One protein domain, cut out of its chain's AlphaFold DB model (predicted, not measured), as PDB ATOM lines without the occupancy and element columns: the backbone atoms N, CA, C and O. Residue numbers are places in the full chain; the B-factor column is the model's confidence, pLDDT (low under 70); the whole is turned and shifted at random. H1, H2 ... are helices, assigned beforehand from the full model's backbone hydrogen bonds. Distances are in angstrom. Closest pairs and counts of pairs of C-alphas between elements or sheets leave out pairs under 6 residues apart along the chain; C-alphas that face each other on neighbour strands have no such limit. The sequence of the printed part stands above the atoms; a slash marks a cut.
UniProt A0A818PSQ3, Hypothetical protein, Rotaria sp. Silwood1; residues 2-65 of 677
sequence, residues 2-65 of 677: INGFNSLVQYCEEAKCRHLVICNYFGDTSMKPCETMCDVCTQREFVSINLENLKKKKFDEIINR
ATOM      1  N   ILE A   2      61.317 -50.670  -4.148       57.44
ATOM      2  CA  ILE A   2      60.815 -49.838  -5.273       57.44
ATOM      3  C   ILE A   2      59.289 -49.594  -5.233       57.44
ATOM      4  O   ILE A   2      58.841 -48.467  -5.427       57.44
ATOM      5  N   ASN A   3      58.494 -50.621  -4.914       69.69
ATOM      6  CA  ASN A   3      57.027 -50.577  -4.941       69.69
ATOM      7  C   ASN A   3      56.434 -49.420  -4.113       69.69
ATOM      8  O   ASN A   3      55.533 -48.738  -4.591       69.69
ATOM      9  N   GLY A   4      56.961 -49.154  -2.909       79.00
ATOM     10  CA  GLY A   4      56.427 -48.116  -2.016       79.00
ATOM     11  C   GLY A   4      56.621 -46.690  -2.524       79.00
ATOM     12  O   GLY A   4      55.766 -45.838  -2.291       79.00
ATOM     13  N   PHE A   5      57.690 -46.435  -3.284       83.75
ATOM     14  CA  PHE A   5      57.865 -45.150  -3.961       83.75
ATOM     15  C   PHE A   5      56.806 -44.965  -5.054       83.75
ATOM     16  O   PHE A   5      56.135 -43.937  -5.092       83.75
ATOM     17  N   ASN A   6      56.582 -45.989  -5.882       84.06
ATOM     18  CA  ASN A   6      55.590 -45.931  -6.958       84.06
ATOM     19  C   ASN A   6      54.156 -45.773  -6.415       84.06
ATOM     20  O   ASN A   6      53.390 -44.973  -6.950       84.06
ATOM     21  N   SER A   7      53.804 -46.455  -5.317       80.94
ATOM     22  CA  SER A   7      52.511 -46.268  -4.637       80.94
ATOM     23  C   SER A   7      52.328 -44.847  -4.085       80.94
ATOM     24  O   SER A   7      51.229 -44.298  -4.167       80.94
ATOM     25  N   LEU A   8      53.393 -44.226  -3.562       82.69
ATOM     26  CA  LEU A   8      53.356 -42.839  -3.087       82.69
ATOM     27  C   LEU A   8      53.216 -41.838  -4.246       82.69
ATOM     28  O   LEU A   8      52.425 -40.903  -4.144       82.69
ATOM     29  N   VAL A   9      53.927 -42.050  -5.359       85.06
ATOM     30  CA  VAL A   9      53.784 -41.230  -6.575       85.06
ATOM     31  C   VAL A   9      52.356 -41.318  -7.116       85.06
ATOM     32  O   VAL A   9      51.734 -40.280  -7.325       85.06
ATOM     33  N   GLN A  10      51.791 -42.525  -7.237       84.19
ATOM     34  CA  GLN A  10      50.408 -42.704  -7.693       84.19
ATOM     35  C   GLN A  10      49.397 -41.989  -6.776       84.19
ATOM     36  O   GLN A  10      48.466 -41.349  -7.266       84.19
ATOM     37  N   TYR A  11      49.594 -42.030  -5.452       87.94
ATOM     38  CA  TYR A  11      48.765 -41.272  -4.505       87.94
ATOM     39  C   TYR A  11      48.832 -39.753  -4.736       87.94
ATOM     40  O   TYR A  11      47.820 -39.065  -4.624       87.94
ATOM     41  N   CYS A  12      49.998 -39.216  -5.098       85.12
ATOM     42  CA  CYS A  12      50.161 -37.794  -5.407       85.12
ATOM     43  C   CYS A  12      49.575 -37.373  -6.769       85.12
ATOM     44  O   CYS A  12      49.455 -36.173  -7.025       85.12
ATOM     45  N   GLU A  13      49.207 -38.315  -7.641       86.19
ATOM     46  CA  GLU A  13      48.678 -38.037  -8.983       86.19
ATOM     47  C   GLU A  13      47.167 -38.285  -9.130       86.19
ATOM     48  O   GLU A  13      46.565 -37.805 -10.101       86.19
ATOM     49  N   GLU A  14      46.540 -38.971  -8.169       85.31
ATOM     50  CA  GLU A  14      45.155 -39.448  -8.223       85.31
ATOM     51  C   GLU A  14      44.332 -39.069  -6.976       85.31
ATOM     52  O   GLU A  14      44.782 -39.196  -5.840       85.31
ATOM     53  N   ALA A  15      43.060 -38.698  -7.161       85.12
ATOM     54  CA  ALA A  15      42.133 -38.411  -6.060       85.12
ATOM     55  C   ALA A  15      41.585 -39.703  -5.403       85.12
ATOM     56  O   ALA A  15      40.397 -40.024  -5.531       85.12
ATOM     57  N   LYS A  16      42.448 -40.449  -4.698       87.75
ATOM     58  CA  LYS A  16      42.113 -41.668  -3.932       87.75
ATOM     59  C   LYS A  16      42.026 -41.413  -2.419       87.75
ATOM     60  O   LYS A  16      42.719 -40.567  -1.870       87.75
ATOM     61  N   CYS A  17      41.189 -42.185  -1.719       89.62
ATOM     62  CA  CYS A  17      41.085 -42.133  -0.255       89.62
ATOM     63  C   CYS A  17      42.414 -42.540   0.411       89.62
ATOM     64  O   CYS A  17      42.905 -43.642   0.171       89.62
ATOM     65  N   ARG A  18      42.950 -41.687   1.298       89.19
ATOM     66  CA  ARG A  18      44.203 -41.942   2.032       89.19
ATOM     67  C   ARG A  18      44.225 -43.302   2.738       89.19
ATOM     68  O   ARG A  18      45.197 -44.037   2.605       89.19
ATOM     69  N   HIS A  19      43.160 -43.646   3.464       88.94
ATOM     70  CA  HIS A  19      43.090 -44.904   4.215       88.94
ATOM     71  C   HIS A  19      43.030 -46.125   3.289       88.94
ATOM     72  O   HIS A  19      43.778 -47.071   3.500       88.94
ATOM     73  N   LEU A  20      42.251 -46.054   2.202       86.94
ATOM     74  CA  LEU A  20      42.188 -47.111   1.187       86.94
ATOM     75  C   LEU A  20      43.561 -47.388   0.552       86.94
ATOM     76  O   LEU A  20      43.920 -48.541   0.351       86.94
ATOM     77  N   VAL A  21      44.338 -46.342   0.253       87.06
ATOM     78  CA  VAL A  21      45.676 -46.491  -0.347       87.06
ATOM     79  C   VAL A  21      46.686 -47.071   0.644       87.06
ATOM     80  O   VAL A  21      47.506 -47.894   0.250       87.06
ATOM     81  N   ILE A  22      46.603 -46.699   1.926       86.12
ATOM     82  CA  ILE A  22      47.439 -47.284   2.984       86.12
ATOM     83  C   ILE A  22      47.101 -48.771   3.174       86.12
ATOM     84  O   ILE A  22      48.001 -49.604   3.114       86.12
ATOM     85  N   CYS A  23      45.821 -49.121   3.309       85.31
ATOM     86  CA  CYS A  23      45.367 -50.510   3.422       85.31
ATOM     87  C   CYS A  23      45.779 -51.357   2.205       85.31
ATOM     88  O   CYS A  23      46.408 -52.400   2.364       85.31
ATOM     89  N   ASN A  24      45.557 -50.869   0.981       83.62
ATOM     90  CA  ASN A  24      45.987 -51.565  -0.237       83.62
ATOM     91  C   ASN A  24      47.521 -51.694  -0.354       83.62
ATOM     92  O   ASN A  24      48.001 -52.582  -1.054       83.62
ATOM     93  N   TYR A  25      48.307 -50.828   0.296       84.94
ATOM     94  CA  TYR A  25      49.767 -50.964   0.348       84.94
ATOM     95  C   TYR A  25      50.231 -52.061   1.325       84.94
ATOM     96  O   TYR A  25      51.250 -52.700   1.076       84.94
ATOM     97  N   PHE A  26      49.473 -52.314   2.398       86.06
ATOM     98  CA  PHE A  26      49.745 -53.389   3.362       86.06
ATOM     99  C   PHE A  26      49.045 -54.726   3.041       86.06
ATOM    100  O   PHE A  26      49.380 -55.739   3.647       86.06
ATOM    101  N   GLY A  27      48.136 -54.754   2.059       79.38
ATOM    102  CA  GLY A  27      47.434 -55.961   1.593       79.38
ATOM    103  C   GLY A  27      45.975 -56.087   2.057       79.38
ATOM    104  O   GLY A  27      45.280 -57.015   1.638       79.38
ATOM    105  N   ASP A  28      45.480 -55.136   2.856       82.69
ATOM    106  CA  ASP A  28      44.115 -55.087   3.399       82.69
ATOM    107  C   ASP A  28      43.077 -54.818   2.293       82.69
ATOM    108  O   ASP A  28      42.585 -53.704   2.088       82.69
ATOM    109  N   THR A  29      42.732 -55.873   1.558       68.19
ATOM    110  CA  THR A  29      41.944 -55.818   0.312       68.19
ATOM    111  C   THR A  29      40.439 -55.575   0.553       68.19
ATOM    112  O   THR A  29      39.667 -55.406  -0.387       68.19
ATOM    113  N   SER A  30      39.992 -55.538   1.813       65.69
ATOM    114  CA  SER A  30      38.576 -55.459   2.208       65.69
ATOM    115  C   SER A  30      38.080 -54.058   2.603       65.69
ATOM    116  O   SER A  30      36.877 -53.882   2.823       65.69
ATOM    117  N   MET A  31      38.956 -53.048   2.704       68.50
ATOM    118  CA  MET A  31      38.551 -51.718   3.181       68.50
ATOM    119  C   MET A  31      37.761 -50.927   2.121       68.50
ATOM    120  O   MET A  31      38.157 -50.827   0.962       68.50
ATOM    121  N   LYS A  32      36.661 -50.285   2.532       75.50
ATOM    122  CA  LYS A  32      35.943 -49.280   1.726       75.50
ATOM    123  C   LYS A  32      36.545 -47.876   1.925       75.50
ATOM    124  O   LYS A  32      37.177 -47.631   2.954       75.50
ATOM    125  N   PRO A  33      36.336 -46.917   0.996       78.75
ATOM    126  CA  PRO A  33      36.669 -45.512   1.234       78.75
ATOM    127  C   PRO A  33      36.028 -45.015   2.538       78.75
ATOM    128  O   PRO A  33      34.853 -45.257   2.770       78.75
ATOM    129  N   CYS A  34      36.770 -44.300   3.384       84.56
ATOM    130  CA  CYS A  34      36.332 -43.995   4.756       84.56
ATOM    131  C   CYS A  34      35.309 -42.838   4.889       84.56
ATOM    132  O   CYS A  34      35.256 -42.223   5.952       84.56
ATOM    133  N   GLU A  35      34.592 -42.515   3.805       75.75
ATOM    134  CA  GLU A  35      33.484 -41.548   3.614       75.75
ATOM    135  C   GLU A  35      33.624 -40.125   4.200       75.75
ATOM    136  O   GLU A  35      33.491 -39.151   3.465       75.75
ATOM    137  N   THR A  36      33.939 -39.969   5.482       78.50
ATOM    138  CA  THR A  36      34.017 -38.688   6.203       78.50
ATOM    139  C   THR A  36      35.419 -38.341   6.712       78.50
ATOM    140  O   THR A  36      35.728 -37.159   6.859       78.50
ATOM    141  N   MET A  37      36.280 -39.340   6.953       76.31
ATOM    142  CA  MET A  37      37.511 -39.197   7.758       76.31
ATOM    143  C   MET A  37      38.798 -38.851   6.978       76.31
ATOM    144  O   MET A  37      39.878 -38.846   7.566       76.31
ATOM    145  N   CYS A  38      38.733 -38.589   5.669       87.81
ATOM    146  CA  CYS A  38      39.900 -38.189   4.869       87.81
ATOM    147  C   CYS A  38      39.604 -36.964   4.001       87.81
ATOM    148  O   CYS A  38      38.483 -36.802   3.542       87.81
ATOM    149  N   ASP A  39      40.611 -36.147   3.707       84.81
ATOM    150  CA  ASP A  39      40.537 -34.972   2.825       84.81
ATOM    151  C   ASP A  39      39.842 -35.248   1.478       84.81
ATOM    152  O   ASP A  39      38.894 -34.552   1.105       84.81
ATOM    153  N   VAL A  40      40.241 -36.318   0.786       85.94
ATOM    154  CA  VAL A  40      39.625 -36.758  -0.482       85.94
ATOM    155  C   VAL A  40      38.192 -37.271  -0.293       85.94
ATOM    156  O   VAL A  40      37.394 -37.255  -1.225       85.94
ATOM    157  N   CYS A  41      37.850 -37.723   0.910       86.38
ATOM    158  CA  CYS A  41      36.549 -38.271   1.268       86.38
ATOM    159  C   CYS A  41      35.564 -37.135   1.580       86.38
ATOM    160  O   CYS A  41      34.499 -37.047   0.977       86.38
ATOM    161  N   THR A  42      35.975 -36.205   2.447       87.25
ATOM    162  CA  THR A  42      35.205 -35.024   2.846       87.25
ATOM    163  C   THR A  42      35.031 -34.026   1.692       87.25
ATOM    164  O   THR A  42      34.005 -33.354   1.631       87.25
ATOM    165  N   GLN A  43      36.025 -33.875   0.798       83.25
ATOM    166  CA  GLN A  43      36.050 -32.818  -0.232       83.25
ATOM    167  C   GLN A  43      36.639 -33.278  -1.586       83.25
ATOM    168  O   GLN A  43      37.494 -32.609  -2.175       83.25
ATOM    169  N   ARG A  44      36.158 -34.412  -2.122       86.12
ATOM    170  CA  ARG A  44      36.662 -35.038  -3.367       86.12
ATOM    171  C   ARG A  44      36.800 -34.084  -4.560       86.12
ATOM    172  O   ARG A  44      37.792 -34.149  -5.285       86.12
ATOM    173  N   GLU A  45      35.820 -33.208  -4.762       82.06
ATOM    174  CA  GLU A  45      35.785 -32.261  -5.885       82.06
ATOM    175  C   GLU A  45      36.887 -31.195  -5.758       82.06
ATOM    176  O   GLU A  45      37.636 -30.961  -6.704       82.06
ATOM    177  N   PHE A  46      37.082 -30.636  -4.559       84.25
ATOM    178  CA  PHE A  46      38.144 -29.663  -4.281       84.25
ATOM    179  C   PHE A  46      39.546 -30.261  -4.469       84.25
ATOM    180  O   PHE A  46      40.411 -29.626  -5.074       84.25
ATOM    181  N   VAL A  47      39.776 -31.501  -4.016       85.62
ATOM    182  CA  VAL A  47      41.060 -32.191  -4.247       85.62
ATOM    183  C   VAL A  47      41.283 -32.457  -5.739       85.62
ATOM    184  O   VAL A  47      42.375 -32.198  -6.241       85.62
ATOM    185  N   SER A  48      40.251 -32.892  -6.467       84.44
ATOM    186  CA  SER A  48      40.327 -33.119  -7.921       84.44
ATOM    187  C   SER A  48      40.688 -31.837  -8.682       84.44
ATOM    188  O   SER A  48      41.625 -31.837  -9.480       84.44
ATOM    189  N   ILE A  49      40.031 -30.717  -8.359       85.12
ATOM    190  CA  ILE A  49      40.327 -29.393  -8.929       85.12
ATOM    191  C   ILE A  49      41.762 -28.953  -8.600       85.12
ATOM    192  O   ILE A  49      42.451 -28.400  -9.457       85.12
ATOM    193  N   ASN A  50      42.259 -29.219  -7.389       82.75
ATOM    194  CA  ASN A  50      43.639 -28.892  -7.019       82.75
ATOM    195  C   ASN A  50      44.678 -29.762  -7.745       82.75
ATOM    196  O   ASN A  50      45.710 -29.233  -8.159       82.75
ATOM    197  N   LEU A  51      44.403 -31.052  -7.965       86.19
ATOM    198  CA  LEU A  51      45.250 -31.933  -8.778       86.19
ATOM    199  C   LEU A  51      45.275 -31.492 -10.248       86.19
ATOM    200  O   LEU A  51      46.349 -31.421 -10.844       86.19
ATOM    201  N   GLU A  52      44.128 -31.121 -10.825       83.81
ATOM    202  CA  GLU A  52      44.074 -30.506 -12.156       83.81
ATOM    203  C   GLU A  52      44.873 -29.200 -12.218       83.81
ATOM    204  O   GLU A  52      45.666 -29.006 -13.136       83.81
ATOM    205  N   ASN A  53      44.705 -28.312 -11.237       81.69
ATOM    206  CA  ASN A  53      45.438 -27.050 -11.171       81.69
ATOM    207  C   ASN A  53      46.950 -27.264 -11.015       81.69
ATOM    208  O   ASN A  53      47.723 -26.482 -11.558       81.69
ATOM    209  N   LEU A  54      47.389 -28.317 -10.320       81.12
ATOM    210  CA  LEU A  54      48.802 -28.686 -10.211       81.12
ATOM    211  C   LEU A  54      49.347 -29.245 -11.535       81.12
ATOM    212  O   LEU A  54      50.456 -28.890 -11.932       81.12
ATOM    213  N   LYS A  55      48.562 -30.060 -12.253       79.31
ATOM    214  CA  LYS A  55      48.917 -30.567 -13.592       79.31
ATOM    215  C   LYS A  55      48.987 -29.433 -14.630       79.31
ATOM    216  O   LYS A  55      49.925 -29.407 -15.419       79.31
ATOM    217  N   LYS A  56      48.077 -28.450 -14.568       78.44
ATOM    218  CA  LYS A  56      48.058 -27.250 -15.433       78.44
ATOM    219  C   LYS A  56      49.214 -26.287 -15.123       78.44
ATOM    220  O   LYS A  56      50.003 -25.977 -16.010       78.44
ATOM    221  N   LYS A  57      49.407 -25.903 -13.852       65.00
ATOM    222  CA  LYS A  57      50.479 -24.971 -13.439       65.00
ATOM    223  C   LYS A  57      51.886 -25.461 -13.780       65.00
ATOM    224  O   LYS A  57      52.740 -24.639 -14.097       65.00
ATOM    225  N   LYS A  58      52.129 -26.779 -13.774       59.16
ATOM    226  CA  LYS A  58      53.409 -27.358 -14.221       59.16
ATOM    227  C   LYS A  58      53.753 -27.024 -15.683       59.16
ATOM    228  O   LYS A  58      54.935 -26.998 -15.999       59.16
ATOM    229  N   PHE A  59      52.780 -26.722 -16.547       53.19
ATOM    230  CA  PHE A  59      53.038 -26.176 -17.885       53.19
ATOM    231  C   PHE A  59      53.257 -24.655 -17.851       53.19
ATOM    232  O   PHE A  59      54.310 -24.180 -18.284       53.19
ATOM    233  N   ASP A  60      52.311 -23.897 -17.286       54.69
ATOM    234  CA  ASP A  60      52.349 -22.423 -17.283       54.69
ATOM    235  C   ASP A  60      53.612 -21.854 -16.615       54.69
ATOM    236  O   ASP A  60      54.165 -20.842 -17.053       54.69
ATOM    237  N   GLU A  61      54.090 -22.502 -15.551       52.72
ATOM    238  CA  GLU A  61      55.254 -22.058 -14.787       52.72
ATOM    239  C   GLU A  61      56.580 -22.326 -15.525       52.72
ATOM    240  O   GLU A  61      57.504 -21.518 -15.432       52.72
ATOM    241  N   ILE A  62      56.666 -23.399 -16.324       51.16
ATOM    242  CA  ILE A  62      57.849 -23.712 -17.148       51.16
ATOM    243  C   ILE A  62      57.996 -22.726 -18.319       51.16
ATOM    244  O   ILE A  62      59.121 -22.414 -18.724       51.16
ATOM    245  N   ILE A  63      56.879 -22.215 -18.847       49.94
ATOM    246  CA  ILE A  63      56.881 -21.206 -19.913       49.94
ATOM    247  C   ILE A  63      57.177 -19.818 -19.326       49.94
ATOM    248  O   ILE A  63      58.111 -19.147 -19.770       49.94
ATOM    249  N   ASN A  64      56.462 -19.400 -18.275       52.66
ATOM    250  CA  ASN A  64      56.637 -18.059 -17.704       52.66
ATOM    251  C   ASN A  64      58.017 -17.842 -17.059       52.66
ATOM    252  O   ASN A  64      58.600 -16.776 -17.257       52.66
ATOM    253  N   ARG A  65      58.612 -18.852 -16.397       49.25
ATOM    254  CA  ARG A  65      59.988 -18.754 -15.857       49.25
ATOM    255  C   ARG A  65      61.069 -18.545 -16.931       49.25
ATOM    256  O   ARG A  65      62.187 -18.177 -16.583       49.25
TER     257      ARG A  65
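AT A GLANCE: This is residues 2 to 65 of the 677 residues of the protein "Hypothetical protein" of Rotaria sp. Silwood1 (UniProt A0A818PSQ3). A long helix, H4, makes a long arm, and a helical hairpin of H1 and H2 stands beside its first part with its linked end turned toward H4 and the short helix H3. H1 points its last residues at H4 about at right angles, a long link without a named element runs from the far end of H2 back to H3, and residues 56 to 65 of H4 stick out. The printed part has 64 residues with four named helices, H1, H2, H3 and H4 in that order along the chain, and no named strand; the class is all helix. The whole is loose, with a radius of gyration of the C-alphas of 14.2 A, and only just flat, spanning 46 by 31 by 11 A.

HOW THE PARTS SIT: H4, residues 44 to 65, touches no helix. H1, residues 2 to 13, is close to H4 but not clearly touching it: the closest C-alphas, those of Glu 13 and Leu 51, are 7.0 A apart, and the lines of the two helices are about perpendicular at 86 degrees. H3, residues 39 to 42, is also close to H4 but not clearly touching, with the C-alphas of Val 40 and Val 47 closest at 6.1 A. H2, residues 18 to 26, touches H1, the closest C-alphas being those of Tyr 11 and Val 21 at 7.4 A. These two form a hairpin, with a shallow tilt of 16 degrees, opposite ways. H2 and H3 are close but not clearly touching, with the C-alphas of Arg 18 and Val 40 closest at 7.4 A. H1 and H3 are apart, and so are H2 and H4. In H1 and H2 every O i to N i+4 pair is within hydrogen-bond range, in H4 16 of 18 are, and H3 is too short for such a pair.

IN THESE COORDINATES: H4 runs 31.1 A from C-alpha 44 at (36.662, -35.038, -3.367) to C-alpha 65 at (59.988, -18.754, -15.857), with a kink of 32 degrees near residue 59. H1 begins at C-alpha 2 at (60.815, -49.838, -5.273) and is 17.3 A long. H2 measures 12.8 A and H3 5.3 A from first to last C-alpha.

THE WHOLE: The two C-alphas farthest apart, those of Ser 30 and Arg 65, are 46.2 A from each other. Residues 56 to 65, which belong to H4, stand free; the body without them spans 31 by 28 by 11 A. The printed part has no cut. The link from H2 to H3, residues 27 to 38, is long, while those from H1 to H2 and from H3 to H4 are tight. The mean pLDDT of the printed part is 78.3, and it is under 70 at residues 2 to 3, 29 to 31 and 57 to 65.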